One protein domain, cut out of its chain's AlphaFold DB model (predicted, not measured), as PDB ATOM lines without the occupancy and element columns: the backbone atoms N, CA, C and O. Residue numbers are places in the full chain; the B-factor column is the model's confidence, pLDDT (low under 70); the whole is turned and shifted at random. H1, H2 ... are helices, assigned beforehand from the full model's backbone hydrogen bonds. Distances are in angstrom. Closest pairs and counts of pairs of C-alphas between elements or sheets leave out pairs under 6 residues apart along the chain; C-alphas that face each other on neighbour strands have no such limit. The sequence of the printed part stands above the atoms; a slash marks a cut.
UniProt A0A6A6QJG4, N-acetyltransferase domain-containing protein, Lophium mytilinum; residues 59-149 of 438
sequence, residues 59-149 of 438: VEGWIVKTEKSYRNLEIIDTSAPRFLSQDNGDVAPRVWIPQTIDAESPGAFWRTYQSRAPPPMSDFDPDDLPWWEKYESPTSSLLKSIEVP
ATOM      1  N   VAL A  59     -51.557  59.804  25.453       74.69
ATOM      2  CA  VAL A  59     -50.985  59.146  26.637       74.69
ATOM      3  C   VAL A  59     -52.028  58.248  27.306       74.69
ATOM      4  O   VAL A  59     -51.738  57.084  27.560       74.69
ATOM      5  N   GLU A  60     -53.258  58.722  27.506       75.62
ATOM      6  CA  GLU A  60     -54.366  57.920  28.044       75.62
ATOM      7  C   GLU A  60     -54.709  56.734  27.138       75.62
ATOM      8  O   GLU A  60     -54.836  55.607  27.611       75.62
ATOM      9  N   GLY A  61     -54.784  56.947  25.821       75.00
ATOM     10  CA  GLY A  61     -54.996  55.874  24.852       75.00
ATOM     11  C   GLY A  61     -53.889  54.815  24.896       75.00
ATOM     12  O   GLY A  61     -54.175  53.617  24.816       75.00
ATOM     13  N   TRP A  62     -52.632  55.234  25.080       78.19
ATOM     14  CA  TRP A  62     -51.502  54.331  25.285       78.19
ATOM     15  C   TRP A  62     -51.604  53.569  26.614       78.19
ATOM     16  O   TRP A  62     -51.425  52.350  26.601       78.19
ATOM     17  N   ILE A  63     -51.974  54.225  27.721       74.75
ATOM     18  CA  ILE A  63     -52.183  53.586  29.035       74.75
ATOM     19  C   ILE A  63     -53.285  52.523  28.945       74.75
ATOM     20  O   ILE A  63     -53.057  51.378  29.319       74.75
ATOM     21  N   VAL A  64     -54.447  52.858  28.376       75.50
ATOM     22  CA  VAL A  64     -55.594  51.938  28.261       75.50
ATOM     23  C   VAL A  64     -55.281  50.747  27.350       75.50
ATOM     24  O   VAL A  64     -55.688  49.615  27.627       75.50
ATOM     25  N   LYS A  65     -54.557  50.976  26.244       71.50
ATOM     26  CA  LYS A  65     -54.108  49.899  25.347       71.50
ATOM     27  C   LYS A  65     -53.128  48.966  26.059       71.50
ATOM     28  O   LYS A  65     -53.265  47.753  25.940       71.50
ATOM     29  N   THR A  66     -52.193  49.543  26.810       68.50
ATOM     30  CA  THR A  66     -51.217  48.835  27.644       68.50
ATOM     31  C   THR A  66     -51.954  47.990  28.688       68.50
ATOM     32  O   THR A  66     -51.840  46.773  28.646       68.50
ATOM     33  N   GLU A  67     -52.818  48.572  29.525       69.50
ATOM     34  CA  GLU A  67     -53.556  47.894  30.609       69.50
ATOM     35  C   GLU A  67     -54.313  46.633  30.150       69.50
ATOM     36  O   GLU A  67     -54.263  45.591  30.806       69.50
ATOM     37  N   LYS A  68     -54.969  46.679  28.981       68.00
ATOM     38  CA  LYS A  68     -55.660  45.511  28.405       68.00
ATOM     39  C   LYS A  68     -54.713  44.348  28.092       68.00
ATOM     40  O   LYS A  68     -55.123  43.198  28.234       68.00
ATOM     41  N   SER A  69     -53.473  44.631  27.695       65.75
ATOM     42  CA  SER A  69     -52.453  43.627  27.371       65.75
ATOM     43  C   SER A  69     -51.795  42.987  28.604       65.75
ATOM     44  O   SER A  69     -51.213  41.915  28.457       65.75
ATOM     45  N   TYR A  70     -51.911  43.580  29.802       69.12
ATOM     46  CA  TYR A  70     -51.300  43.063  31.045       69.12
ATOM     47  C   TYR A  70     -52.253  42.290  31.965       69.12
ATOM     48  O   TYR A  70     -51.805  41.760  32.975       69.12
ATOM     49  N   ARG A  71     -53.545  42.162  31.629       68.00
ATOM     50  CA  ARG A  71     -54.557  41.532  32.510       68.00
ATOM     51  C   ARG A  71     -54.251  40.091  32.943       68.00
ATOM     52  O   ARG A  71     -54.783  39.657  33.956       68.00
ATOM     53  N   ASN A  72     -53.418  39.374  32.188       69.12
ATOM     54  CA  ASN A  72     -53.063  37.973  32.436       69.12
ATOM     55  C   ASN A  72     -51.579  37.788  32.806       69.12
ATOM     56  O   ASN A  72     -51.073  36.668  32.745       69.12
ATOM     57  N   LEU A  73     -50.866  38.877  33.111       74.94
ATOM     58  CA  LEU A  73     -49.454  38.848  33.486       74.94
ATOM     59  C   LEU A  73     -49.299  39.012  34.997       74.94
ATOM     60  O   LEU A  73     -50.132  39.629  35.661       74.94
ATOM     61  N   GLU A  74     -48.231  38.440  35.536       76.50
ATOM     62  CA  GLU A  74     -47.902  38.553  36.953       76.50
ATOM     63  C   GLU A  74     -47.598  40.009  37.320       76.50
ATOM     64  O   GLU A  74     -46.859  40.710  36.621       76.50
ATOM     65  N   ILE A  75     -48.176  40.467  38.433       75.44
ATOM     66  CA  ILE A  75     -47.891  41.790  38.986       75.44
ATOM     67  C   ILE A  75     -46.493  41.742  39.598       75.44
ATOM     68  O   ILE A  75     -46.243  40.989  40.538       75.44
ATOM     69  N   ILE A  76     -45.586  42.562  39.070       74.94
ATOM     70  CA  ILE A  76     -44.239  42.707  39.617       74.94
ATOM     71  C   ILE A  76     -44.317  43.607  40.852       74.94
ATOM     72  O   ILE A  76     -44.652  44.787  40.748       74.94
ATOM     73  N   ASP A  77     -43.977  43.057  42.015       76.31
ATOM     74  CA  ASP A  77     -43.774  43.837  43.232       76.31
ATOM     75  C   ASP A  77     -42.394  44.508  43.189       76.31
ATOM     76  O   ASP A  77     -41.358  43.885  43.433       76.31
ATOM     77  N   THR A  78     -42.384  45.801  42.874       75.69
ATOM     78  CA  THR A  78     -41.167  46.619  42.798       75.69
ATOM     79  C   THR A  78     -40.539  46.903  44.164       75.69
ATOM     80  O   THR A  78     -39.416  47.400  44.227       75.69
ATOM     81  N   SER A  79     -41.236  46.583  45.260       77.81
ATOM     82  CA  SER A  79     -40.717  46.686  46.626       77.81
ATOM     83  C   SER A  79     -40.125  45.374  47.147       77.81
ATOM     84  O   SER A  79     -39.476  45.364  48.196       77.81
ATOM     85  N   ALA A  80     -40.301  44.270  46.413       75.69
ATOM     86  CA  ALA A  80     -39.817  42.967  46.834       75.69
ATOM     87  C   ALA A  80     -38.275  42.930  46.882       75.69
ATOM     88  O   ALA A  80     -37.614  43.402  45.952       75.69
ATOM     89  N   PRO A  81     -37.666  42.277  47.895       73.12
ATOM     90  CA  PRO A  81     -36.209  42.160  48.017       73.12
ATOM     91  C   PRO A  81     -35.521  41.571  46.778       73.12
ATOM     92  O   PRO A  81     -34.384  41.918  46.481       73.12
ATOM     93  N   ARG A  82     -36.224  40.708  46.032       68.88
ATOM     94  CA  ARG A  82     -35.752  40.139  44.763       68.88
ATOM     95  C   ARG A  82     -35.566  41.211  43.682       68.88
ATOM     96  O   ARG A  82     -34.568  41.178  42.974       68.88
ATOM     97  N   PHE A  83     -36.489  42.167  43.574       69.19
ATOM     98  CA  PHE A  83     -36.413  43.257  42.593       69.19
ATOM     99  C   PHE A  83     -35.270  44.234  42.903       69.19
ATOM    100  O   PHE A  83     -34.658  44.791  41.997       69.19
ATOM    101  N   LEU A  84     -34.960  44.407  44.191       73.31
ATOM    102  CA  LEU A  84     -33.881  45.267  44.688       73.31
ATOM    103  C   LEU A  84     -32.523  44.550  44.795       73.31
ATOM    104  O   LEU A  84     -31.550  45.160  45.238       73.31
ATOM    105  N   SER A  85     -32.458  43.263  44.447       73.75
ATOM    106  CA  SER A  85     -31.218  42.488  44.498       73.75
ATOM    107  C   SER A  85     -30.255  42.892  43.377       73.75
ATOM    108  O   SER A  85     -30.672  43.438  42.358       73.75
ATOM    109  N   GLN A  86     -28.959  42.645  43.586       66.19
ATOM    110  CA  GLN A  86     -27.914  42.983  42.615       66.19
ATOM    111  C   GLN A  86     -28.055  42.191  41.303       66.19
ATOM    112  O   GLN A  86     -27.738  42.725  40.246       66.19
ATOM    113  N   ASP A  87     -28.607  40.977  41.382       65.31
ATOM    114  CA  ASP A  87     -28.905  40.103  40.246       65.31
ATOM    115  C   ASP A  87     -30.422  40.081  39.987       65.31
ATOM    116  O   ASP A  87     -31.080  39.038  40.063       65.31
ATOM    117  N   ASN A  88     -31.016  41.254  39.747       68.69
ATOM    118  CA  ASN A  88     -32.417  41.338  39.353       68.69
ATOM    119  C   ASN A  88     -32.581  41.033  37.853       68.69
ATOM    120  O   ASN A  88     -31.723  41.334  37.029       68.69
ATOM    121  N   GLY A  89     -33.684  40.378  37.488       69.50
ATOM    122  CA  GLY A  89     -34.044  40.219  36.080       69.50
ATOM    123  C   GLY A  89     -34.460  41.565  35.485       69.50
ATOM    124  O   GLY A  89     -35.220  42.302  36.118       69.50
ATOM    125  N   ASP A  90     -34.000  41.881  34.274       78.00
ATOM    126  CA  ASP A  90     -34.423  43.089  33.559       78.00
ATOM    127  C   ASP A  90     -35.935  43.063  33.287       78.00
ATOM    128  O   ASP A  90     -36.511  42.031  32.932       78.00
ATOM    129  N   VAL A  91     -36.603  44.213  33.419       83.00
ATOM    130  CA  VAL A  91     -38.035  44.331  33.110       83.00
ATOM    131  C   VAL A  91     -38.209  44.688  31.642       83.00
ATOM    132  O   VAL A  91     -37.850  45.785  31.215       83.00
ATOM    133  N   ALA A  92     -38.854  43.802  30.889       85.50
ATOM    134  CA  ALA A  92     -39.227  44.060  29.508       85.50
ATOM    135  C   ALA A  92     -40.749  43.909  29.340       85.50
ATOM    136  O   ALA A  92     -41.290  42.804  29.389       85.50
ATOM    137  N   PRO A  93     -41.494  45.015  29.169       82.62
ATOM    138  CA  PRO A  93     -42.929  44.965  28.932       82.62
ATOM    139  C   PRO A  93     -43.264  44.175  27.653       82.62
ATOM    140  O   PRO A  93     -42.790  44.497  26.566       82.62
ATOM    141  N   ARG A  94     -44.165  43.185  27.740       80.31
ATOM    142  CA  ARG A  94     -44.530  42.334  26.587       80.31
ATOM    143  C   ARG A  94     -45.116  43.081  25.385       80.31
ATOM    144  O   ARG A  94     -45.002  42.594  24.266       80.31
ATOM    145  N   VAL A  95     -45.696  44.266  25.581       80.00
ATOM    146  CA  VAL A  95     -46.177  45.120  24.474       80.00
ATOM    147  C   VAL A  95     -45.052  45.696  23.610       80.00
ATOM    148  O   VAL A  95     -45.336  46.244  22.549       80.00
ATOM    149  N   TRP A  96     -43.792  45.598  24.048       84.19
ATOM    150  CA  TRP A  96     -42.626  45.980  23.246       84.19
ATOM    151  C   TRP A  96     -42.255  44.923  22.210       84.19
ATOM    152  O   TRP A  96     -41.501  45.222  21.287       84.19
ATOM    153  N   ILE A  97     -42.785  43.702  22.338       85.50
ATOM    154  CA  ILE A  97     -42.618  42.676  21.316       85.50
ATOM    155  C   ILE A  97     -43.434  43.123  20.095       85.50
ATOM    156  O   ILE A  97     -44.654  43.301  20.209       85.50
ATOM    157  N   PRO A  98     -42.799  43.330  18.933       82.31
ATOM    158  CA  PRO A  98     -43.521  43.715  17.731       82.31
ATOM    159  C   PRO A  98     -44.525  42.620  17.351       82.31
ATOM    160  O   PRO A  98     -44.242  41.432  17.479       82.31
ATOM    161  N   GLN A  99     -45.712  43.004  16.877       83.00
ATOM    162  CA  GLN A  99     -46.704  42.026  16.408       83.00
ATOM    163  C   GLN A  99     -46.267  41.366  15.099       83.00
ATOM    164  O   GLN A  99     -46.523  40.181  14.887       83.00
ATOM    165  N   THR A 100     -45.590  42.132  14.244       89.31
ATOM    166  CA  THR A 100     -44.980  41.667  13.003       89.31
ATOM    167  C   THR A 100     -43.636  42.355  12.781       89.31
ATOM    168  O   THR A 100     -43.446  43.505  13.178       89.31
ATOM    169  N   ILE A 101     -42.706  41.646  12.145       85.06
ATOM    170  CA  ILE A 101     -41.429  42.175  11.646       85.06
ATOM    171  C   ILE A 101     -41.381  41.799  10.166       85.06
ATOM    172  O   ILE A 101     -41.580  40.633   9.840       85.06
ATOM    173  N   ASP A 102     -41.218  42.774   9.270       82.50
ATOM    174  CA  ASP A 102     -41.289  42.572   7.812       82.50
ATOM    175  C   ASP A 102     -42.538  41.793   7.349       82.50
ATOM    176  O   ASP A 102     -42.468  40.910   6.502       82.50
ATOM    177  N   ALA A 103     -43.700  42.114   7.937       86.19
ATOM    178  CA  ALA A 103     -44.987  41.441   7.705       86.19
ATOM    179  C   ALA A 103     -45.049  39.945   8.098       86.19
ATOM    180  O   ALA A 103     -46.059  39.286   7.849       86.19
ATOM    181  N   GLU A 104     -44.033  39.424   8.784       87.31
ATOM    182  CA  GLU A 104     -43.999  38.070   9.337       87.31
ATOM    183  C   GLU A 104     -44.150  38.077  10.860       87.31
ATOM    184  O   GLU A 104     -44.003  39.109  11.518       87.31
ATOM    185  N   SER A 105     -44.431  36.912  11.455       89.00
ATOM    186  CA  SER A 105     -44.387  36.787  12.915       89.00
ATOM    187  C   SER A 105     -42.939  36.906  13.415       89.00
ATOM    188  O   SER A 105     -42.030  36.409  12.743       89.00
ATOM    189  N   PRO A 106     -42.690  37.486  14.605       86.81
ATOM    190  CA  PRO A 106     -41.332  37.651  15.135       86.81
ATOM    191  C   PRO A 106     -40.510  36.354  15.165       86.81
ATOM    192  O   PRO A 106     -39.319  36.365  14.868       86.81
ATOM    193  N   GLY A 107     -41.151  35.219  15.463       84.94
ATOM    194  CA  GLY A 107     -40.493  33.911  15.449       84.94
ATOM    195  C   GLY A 107     -40.203  33.369  14.043       84.94
ATOM    196  O   GLY A 107     -39.220  32.660  13.856       84.94
ATOM    197  N   ALA A 108     -41.031  33.681  13.040       86.31
ATOM    198  CA  ALA A 108     -40.742  33.329  11.645       86.31
ATOM    199  C   ALA A 108     -39.587  34.174  11.086       86.31
ATOM    200  O   ALA A 108     -38.663  33.629  10.478       86.31
ATOM    201  N   PHE A 109     -39.597  35.471  11.405       87.69
ATOM    202  CA  PHE A 109     -38.513  36.387  11.083       87.69
ATOM    203  C   PHE A 109     -37.187  35.895  11.676       87.69
ATOM    204  O   PHE A 109     -36.231  35.697  10.932       87.69
ATOM    205  N   TRP A 110     -37.137  35.598  12.983       85.12
ATOM    206  CA  TRP A 110     -35.888  35.204  13.654       85.12
ATOM    207  C   TRP A 110     -35.256  33.935  13.066       85.12
ATOM    208  O   TRP A 110     -34.052  33.900  12.832       85.12
ATOM    209  N   ARG A 111     -36.066  32.920  12.720       84.44
ATOM    210  CA  ARG A 111     -35.575  31.674  12.091       84.44
ATOM    211  C   ARG A 111     -34.906  31.884  10.735       84.44
ATOM    212  O   ARG A 111     -34.109  31.050  10.323       84.44
ATOM    213  N   THR A 112     -35.272  32.945  10.020       84.62
ATOM    214  CA  THR A 112     -34.731  33.247   8.686       84.62
ATOM    215  C   THR A 112     -33.776  34.437   8.694       84.62
ATOM    216  O   THR A 112     -33.144  34.710   7.681       84.62
ATOM    217  N   TYR A 113     -33.629  35.132   9.824       79.81
ATOM    218  CA  TYR A 113     -32.863  36.372   9.937       79.81
ATOM    219  C   TYR A 113     -31.394  36.204   9.524       79.81
ATOM    220  O   TYR A 113     -30.879  37.014   8.760       79.81
ATOM    221  N   GLN A 114     -30.750  35.109   9.941       76.75
ATOM    222  CA  GLN A 114     -29.337  34.827   9.641       76.75
ATOM    223  C   GLN A 114     -29.046  34.633   8.144       76.75
ATOM    224  O   GLN A 114     -27.912  34.818   7.711       76.75
ATOM    225  N   SER A 115     -30.051  34.262   7.344       80.56
ATOM    226  CA  SER A 115     -29.911  34.049   5.898       80.56
ATOM    227  C   SER A 115     -30.429  35.217   5.050       80.56
ATOM    228  O   SER A 115     -30.377  35.142   3.820       80.56
ATOM    229  N   ARG A 116     -30.908  36.305   5.673       82.56
ATOM    230  CA  ARG A 116     -31.381  37.515   4.979       82.56
ATOM    231  C   ARG A 116     -30.231  38.469   4.652       82.56
ATOM    232  O   ARG A 116     -29.221  38.523   5.342       82.56
ATOM    233  N   ALA A 117     -30.414  39.246   3.585       80.50
ATOM    234  CA  ALA A 117     -29.528  40.349   3.231       80.50
ATOM    235  C   ALA A 117     -30.082  41.681   3.786       80.50
ATOM    236  O   ALA A 117     -31.287  41.911   3.666       80.50
ATOM    237  N   PRO A 118     -29.237  42.584   4.318       77.31
ATOM    238  CA  PRO A 118     -27.789  42.438   4.481       77.31
ATOM    239  C   PRO A 118     -27.431  41.428   5.587       77.31
ATOM    240  O   PRO A 118     -28.199  41.288   6.539       77.31
ATOM    241  N   PRO A 119     -26.285  40.729   5.467       76.38
ATOM    242  CA  PRO A 119     -25.846  39.794   6.494       76.38
ATOM    243  C   PRO A 119     -25.660  40.516   7.841       76.38
ATOM    244  O   PRO A 119     -25.301  41.701   7.849       76.38
ATOM    245  N   PRO A 120     -25.889  39.824   8.971       71.88
ATOM    246  CA  PRO A 120     -25.661  40.388  10.296       71.88
ATOM    247  C   PRO A 120     -24.183  40.766  10.499       71.88
ATOM    248  O   PRO A 120     -23.292  40.278   9.799       71.88
ATOM    249  N   MET A 121     -23.925  41.664  11.452       74.38
ATOM    250  CA  MET A 121     -22.564  42.082  11.809       74.38
ATOM    251  C   MET A 121     -21.747  40.911  12.390       74.38
ATOM    252  O   MET A 121     -22.299  39.925  12.872       74.38
ATOM    253  N   SER A 122     -20.415  41.005  12.313       66.75
ATOM    254  CA  SER A 122     -19.484  39.917  12.666       66.75
ATOM    255  C   SER A 122     -19.420  39.573  14.160       66.75
ATOM    256  O   SER A 122     -18.772  38.601  14.528       66.75
ATOM    257  N   ASP A 123     -20.022  40.396  15.010       68.88
ATOM    258  CA  ASP A 123     -20.132  40.242  16.463       68.88
ATOM    259  C   ASP A 123     -21.374  39.438  16.895       68.88
ATOM    260  O   ASP A 123     -21.612  39.272  18.089       68.88
ATOM    261  N   PHE A 124     -22.157  38.932  15.940       66.69
ATOM    262  CA  PHE A 124     -23.367  38.161  16.200       66.69
ATOM    263  C   PHE A 124     -23.073  36.667  16.426       66.69
ATOM    264  O   PHE A 124     -22.488  36.009  15.563       66.69
ATOM    265  N   ASP A 125     -23.532  36.120  17.556       71.19
ATOM    266  CA  ASP A 125     -23.496  34.683  17.853       71.19
ATOM    267  C   ASP A 125     -24.737  33.979  17.248       71.19
ATOM    268  O   ASP A 125     -25.870  34.359  17.556       71.19
ATOM    269  N   PRO A 126     -24.579  32.970  16.367       66.81
ATOM    270  CA  PRO A 126     -25.700  32.251  15.760       66.81
ATOM    271  C   PRO A 126     -26.624  31.533  16.751       66.81
ATOM    272  O   PRO A 126     -27.780  31.277  16.404       66.81
ATOM    273  N   ASP A 127     -26.133  31.210  17.948       71.31
ATOM    274  CA  ASP A 127     -26.903  30.525  18.988       71.31
ATOM    275  C   ASP A 127     -27.666  31.504  19.904       71.31
ATOM    276  O   ASP A 127     -28.415  31.086  20.796       71.31
ATOM    277  N   ASP A 128     -27.525  32.815  19.680       75.50
ATOM    278  CA  ASP A 128     -28.155  33.827  20.517       75.50
ATOM    279  C   ASP A 128     -29.665  33.935  20.240       75.50
ATOM    280  O   ASP A 128     -30.137  34.161  19.119       75.50
ATOM    281  N   LEU A 129     -30.458  33.781  21.299       79.06
ATOM    282  CA  LEU A 129     -31.910  33.934  21.241       79.06
ATOM    283  C   LEU A 129     -32.299  35.417  21.314       79.06
ATOM    284  O   LEU A 129     -31.632  36.207  21.996       79.06
ATOM    285  N   PRO A 130     -33.416  35.824  20.689       84.44
ATOM    286  CA  PRO A 130     -33.865  37.197  20.786       84.44
ATOM    287  C   PRO A 130     -34.331  37.482  22.216       84.44
ATOM    288  O   PRO A 130     -34.819  36.598  22.926       84.44
ATOM    289  N   TRP A 131     -34.226  38.738  22.651       83.62
ATOM    290  CA  TRP A 131     -34.522  39.109  24.040       83.62
ATOM    291  C   TRP A 131     -35.941  38.706  24.482       83.62
ATOM    292  O   TRP A 131     -36.150  38.349  25.638       83.62
ATOM    293  N   TRP A 132     -36.917  38.689  23.566       84.88
ATOM    294  CA  TRP A 132     -38.304  38.321  23.867       84.88
ATOM    295  C   TRP A 132     -38.530  36.819  24.103       84.88
ATOM    296  O   TRP A 132     -39.638  36.429  24.469       84.88
ATOM    297  N   GLU A 133     -37.511  35.976  23.930       85.56
ATOM    298  CA  GLU A 133     -37.517  34.568  24.359       85.56
ATOM    299  C   GLU A 133     -36.806  34.362  25.705       85.56
ATOM    300  O   GLU A 133     -36.911  33.295  26.311       85.56
ATOM    301  N   LYS A 134     -36.145  35.402  26.233       86.25
ATOM    302  CA  LYS A 134     -35.366  35.351  27.477       86.25
ATOM    303  C   LYS A 134     -36.210  35.613  28.738       86.25
ATOM    304  O   LYS A 134     -35.640  35.856  29.791       86.25
ATOM    305  N   TYR A 135     -37.546  35.542  28.687       86.81
ATOM    306  CA  TYR A 135     -38.401  35.705  29.878       86.81
ATOM    307  C   TYR A 135     -38.237  34.558  30.892       86.81
ATOM    308  O   TYR A 135     -38.043  33.402  30.516       86.81
ATOM    309  N   GLU A 136     -38.377  34.857  32.188       81.50
ATOM    310  CA  GLU A 136     -38.344  33.845  33.260       81.50
ATOM    311  C   GLU A 136     -39.516  32.852  33.166       81.50
ATOM    312  O   GLU A 136     -39.340  31.653  33.380       81.50
ATOM    313  N   SER A 137     -40.708  33.355  32.830       82.69
ATOM    314  CA  SER A 137     -41.968  32.604  32.745       82.69
ATOM    315  C   SER A 137     -42.864  33.183  31.635       82.69
ATOM    316  O   SER A 137     -42.782  34.387  31.368       82.69
ATOM    317  N   PRO A 138     -43.759  32.392  31.003       81.06
ATOM    318  CA  PRO A 138     -44.738  32.886  30.025       81.06
ATOM    319  C   PRO A 138     -45.648  34.016  30.536       81.06
ATOM    320  O   PRO A 138     -46.133  34.820  29.741       81.06
ATOM    321  N   THR A 139     -45.870  34.085  31.848       81.31
ATOM    322  CA  THR A 139     -46.719  35.078  32.530       81.31
ATOM    323  C   THR A 139     -45.931  36.242  33.127       81.31
ATOM    324  O   THR A 139     -46.522  37.262  33.477       81.31
ATOM    325  N   SER A 140     -44.605  36.127  33.216       81.06
ATOM    326  CA  SER A 140     -43.741  37.164  33.788       81.06
ATOM    327  C   SER A 140     -43.333  38.197  32.731       81.06
ATOM    328  O   SER A 140     -43.258  37.885  31.538       81.06
ATOM    329  N   SER A 141     -43.078  39.433  33.170       82.81
ATOM    330  CA  SER A 141     -42.422  40.483  32.365       82.81
ATOM    331  C   SER A 141     -40.943  40.677  32.746       82.81
ATOM    332  O   SER A 141     -40.330  41.659  32.333       82.81
ATOM    333  N   LEU A 142     -40.382  39.756  33.537       83.38
ATOM    334  CA  LEU A 142     -38.963  39.708  33.886       83.38
ATOM    335  C   LEU A 142     -38.201  38.822  32.901       83.38
ATOM    336  O   LEU A 142     -38.638  37.712  32.574       83.38
ATOM    337  N   LEU A 143     -37.055  39.316  32.451       85.00
ATOM    338  CA  LEU A 143     -36.057  38.549  31.722       85.00
ATOM    339  C   LEU A 143     -35.189  37.758  32.707       85.00
ATOM    340  O   LEU A 143     -34.962  38.185  33.838       85.00
ATOM    341  N   LYS A 144     -34.708  36.591  32.280       82.88
ATOM    342  CA  LYS A 144     -33.723  35.807  33.024       82.88
ATOM    343  C   LYS A 144     -32.456  36.641  33.168       82.88
ATOM    344  O   LYS A 144     -31.974  37.189  32.176       82.88
ATOM    345  N   SER A 145     -31.930  36.701  34.388       74.50
ATOM    346  CA  SER A 145     -30.639  37.337  34.641       74.50
ATOM    347  C   SER A 145     -29.565  36.685  33.767       74.50
ATOM    348  O   SER A 145     -29.497  35.457  33.665       74.50
ATOM    349  N   ILE A 146     -28.776  37.515  33.092       72.25
ATOM    350  CA  ILE A 146     -27.636  37.072  32.294       72.25
ATOM    351  C   ILE A 146     -26.437  37.043  33.237       72.25
ATOM    352  O   ILE A 146     -26.107  38.057  33.847       72.25
ATOM    353  N   GLU A 147     -25.768  35.895  33.339       71.06
ATOM    354  CA  GLU A 147     -24.492  35.816  34.046       71.06
ATOM    355  C   GLU A 147     -23.446  36.617  33.267       71.06
ATOM    356  O   GLU A 147     -22.935  36.183  32.234       71.06
ATOM    357  N   VAL A 148     -23.151  37.826  33.743       68.31
ATOM    358  CA  VAL A 148     -22.092  38.659  33.177       68.31
ATOM    359  C   VAL A 148     -20.752  38.134  33.703       68.31
ATOM    360  O   VAL A 148     -20.551  38.112  34.921       68.31
ATOM    361  N   PRO A 149     -19.810  37.712  32.837       70.44
ATOM    362  CA  PRO A 149     -18.492  37.283  33.283       70.44
ATOM    363  C   PRO A 149     -17.798  38.410  34.049       70.44
ATOM    364  O   PRO A 149     -17.894  39.580  33.672       70.44
TER     365      PRO A 149
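What this domain is: This is residues 59 to 149 of the 438 residues of the protein "N-acetyltransferase domain-containing protein" of Lophium mytilinum (UniProt A0A6A6QJG4). Little of this domain is regular structure: it is a loose winding of long loops with two short helices, H1 at its first printed residues and H2 farther along between two long unnamed stretches. Residues 59 to 64, which belong to H1, and the loops 77 to 82 and 115 to 123 stick out. The printed part has 91 residues, 20 of them in H1 and H2, with no named strand; the class is all helix. It is loose, with a radius of gyration of the C-alphas of 16.1 A, and spans 44 by 40 by 22 A.

How they stand to each other: H1, residues 59 to 70, and H2, residues 106 to 113, are apart. In H2 every O i to N i+4 pair is within hydrogen-bond range; in H1, 7 of 8.

Where its parts are: H1 begins at C-alpha 59 (-50.985, 59.146, 26.637) and measures 16.7 A. H2 measures 10.0 A and ends at C-alpha 113 (-32.863, 36.372, 9.937).

The domain as a whole: The C-alphas farthest apart, of Pro 81 and Ala 117, are 45.3 A apart. The link from H1 to H2, 35 residues, is long. The printed part has no cut. Its mean pLDDT is 77.6, with 18 residues under 70, among them 66 to 72.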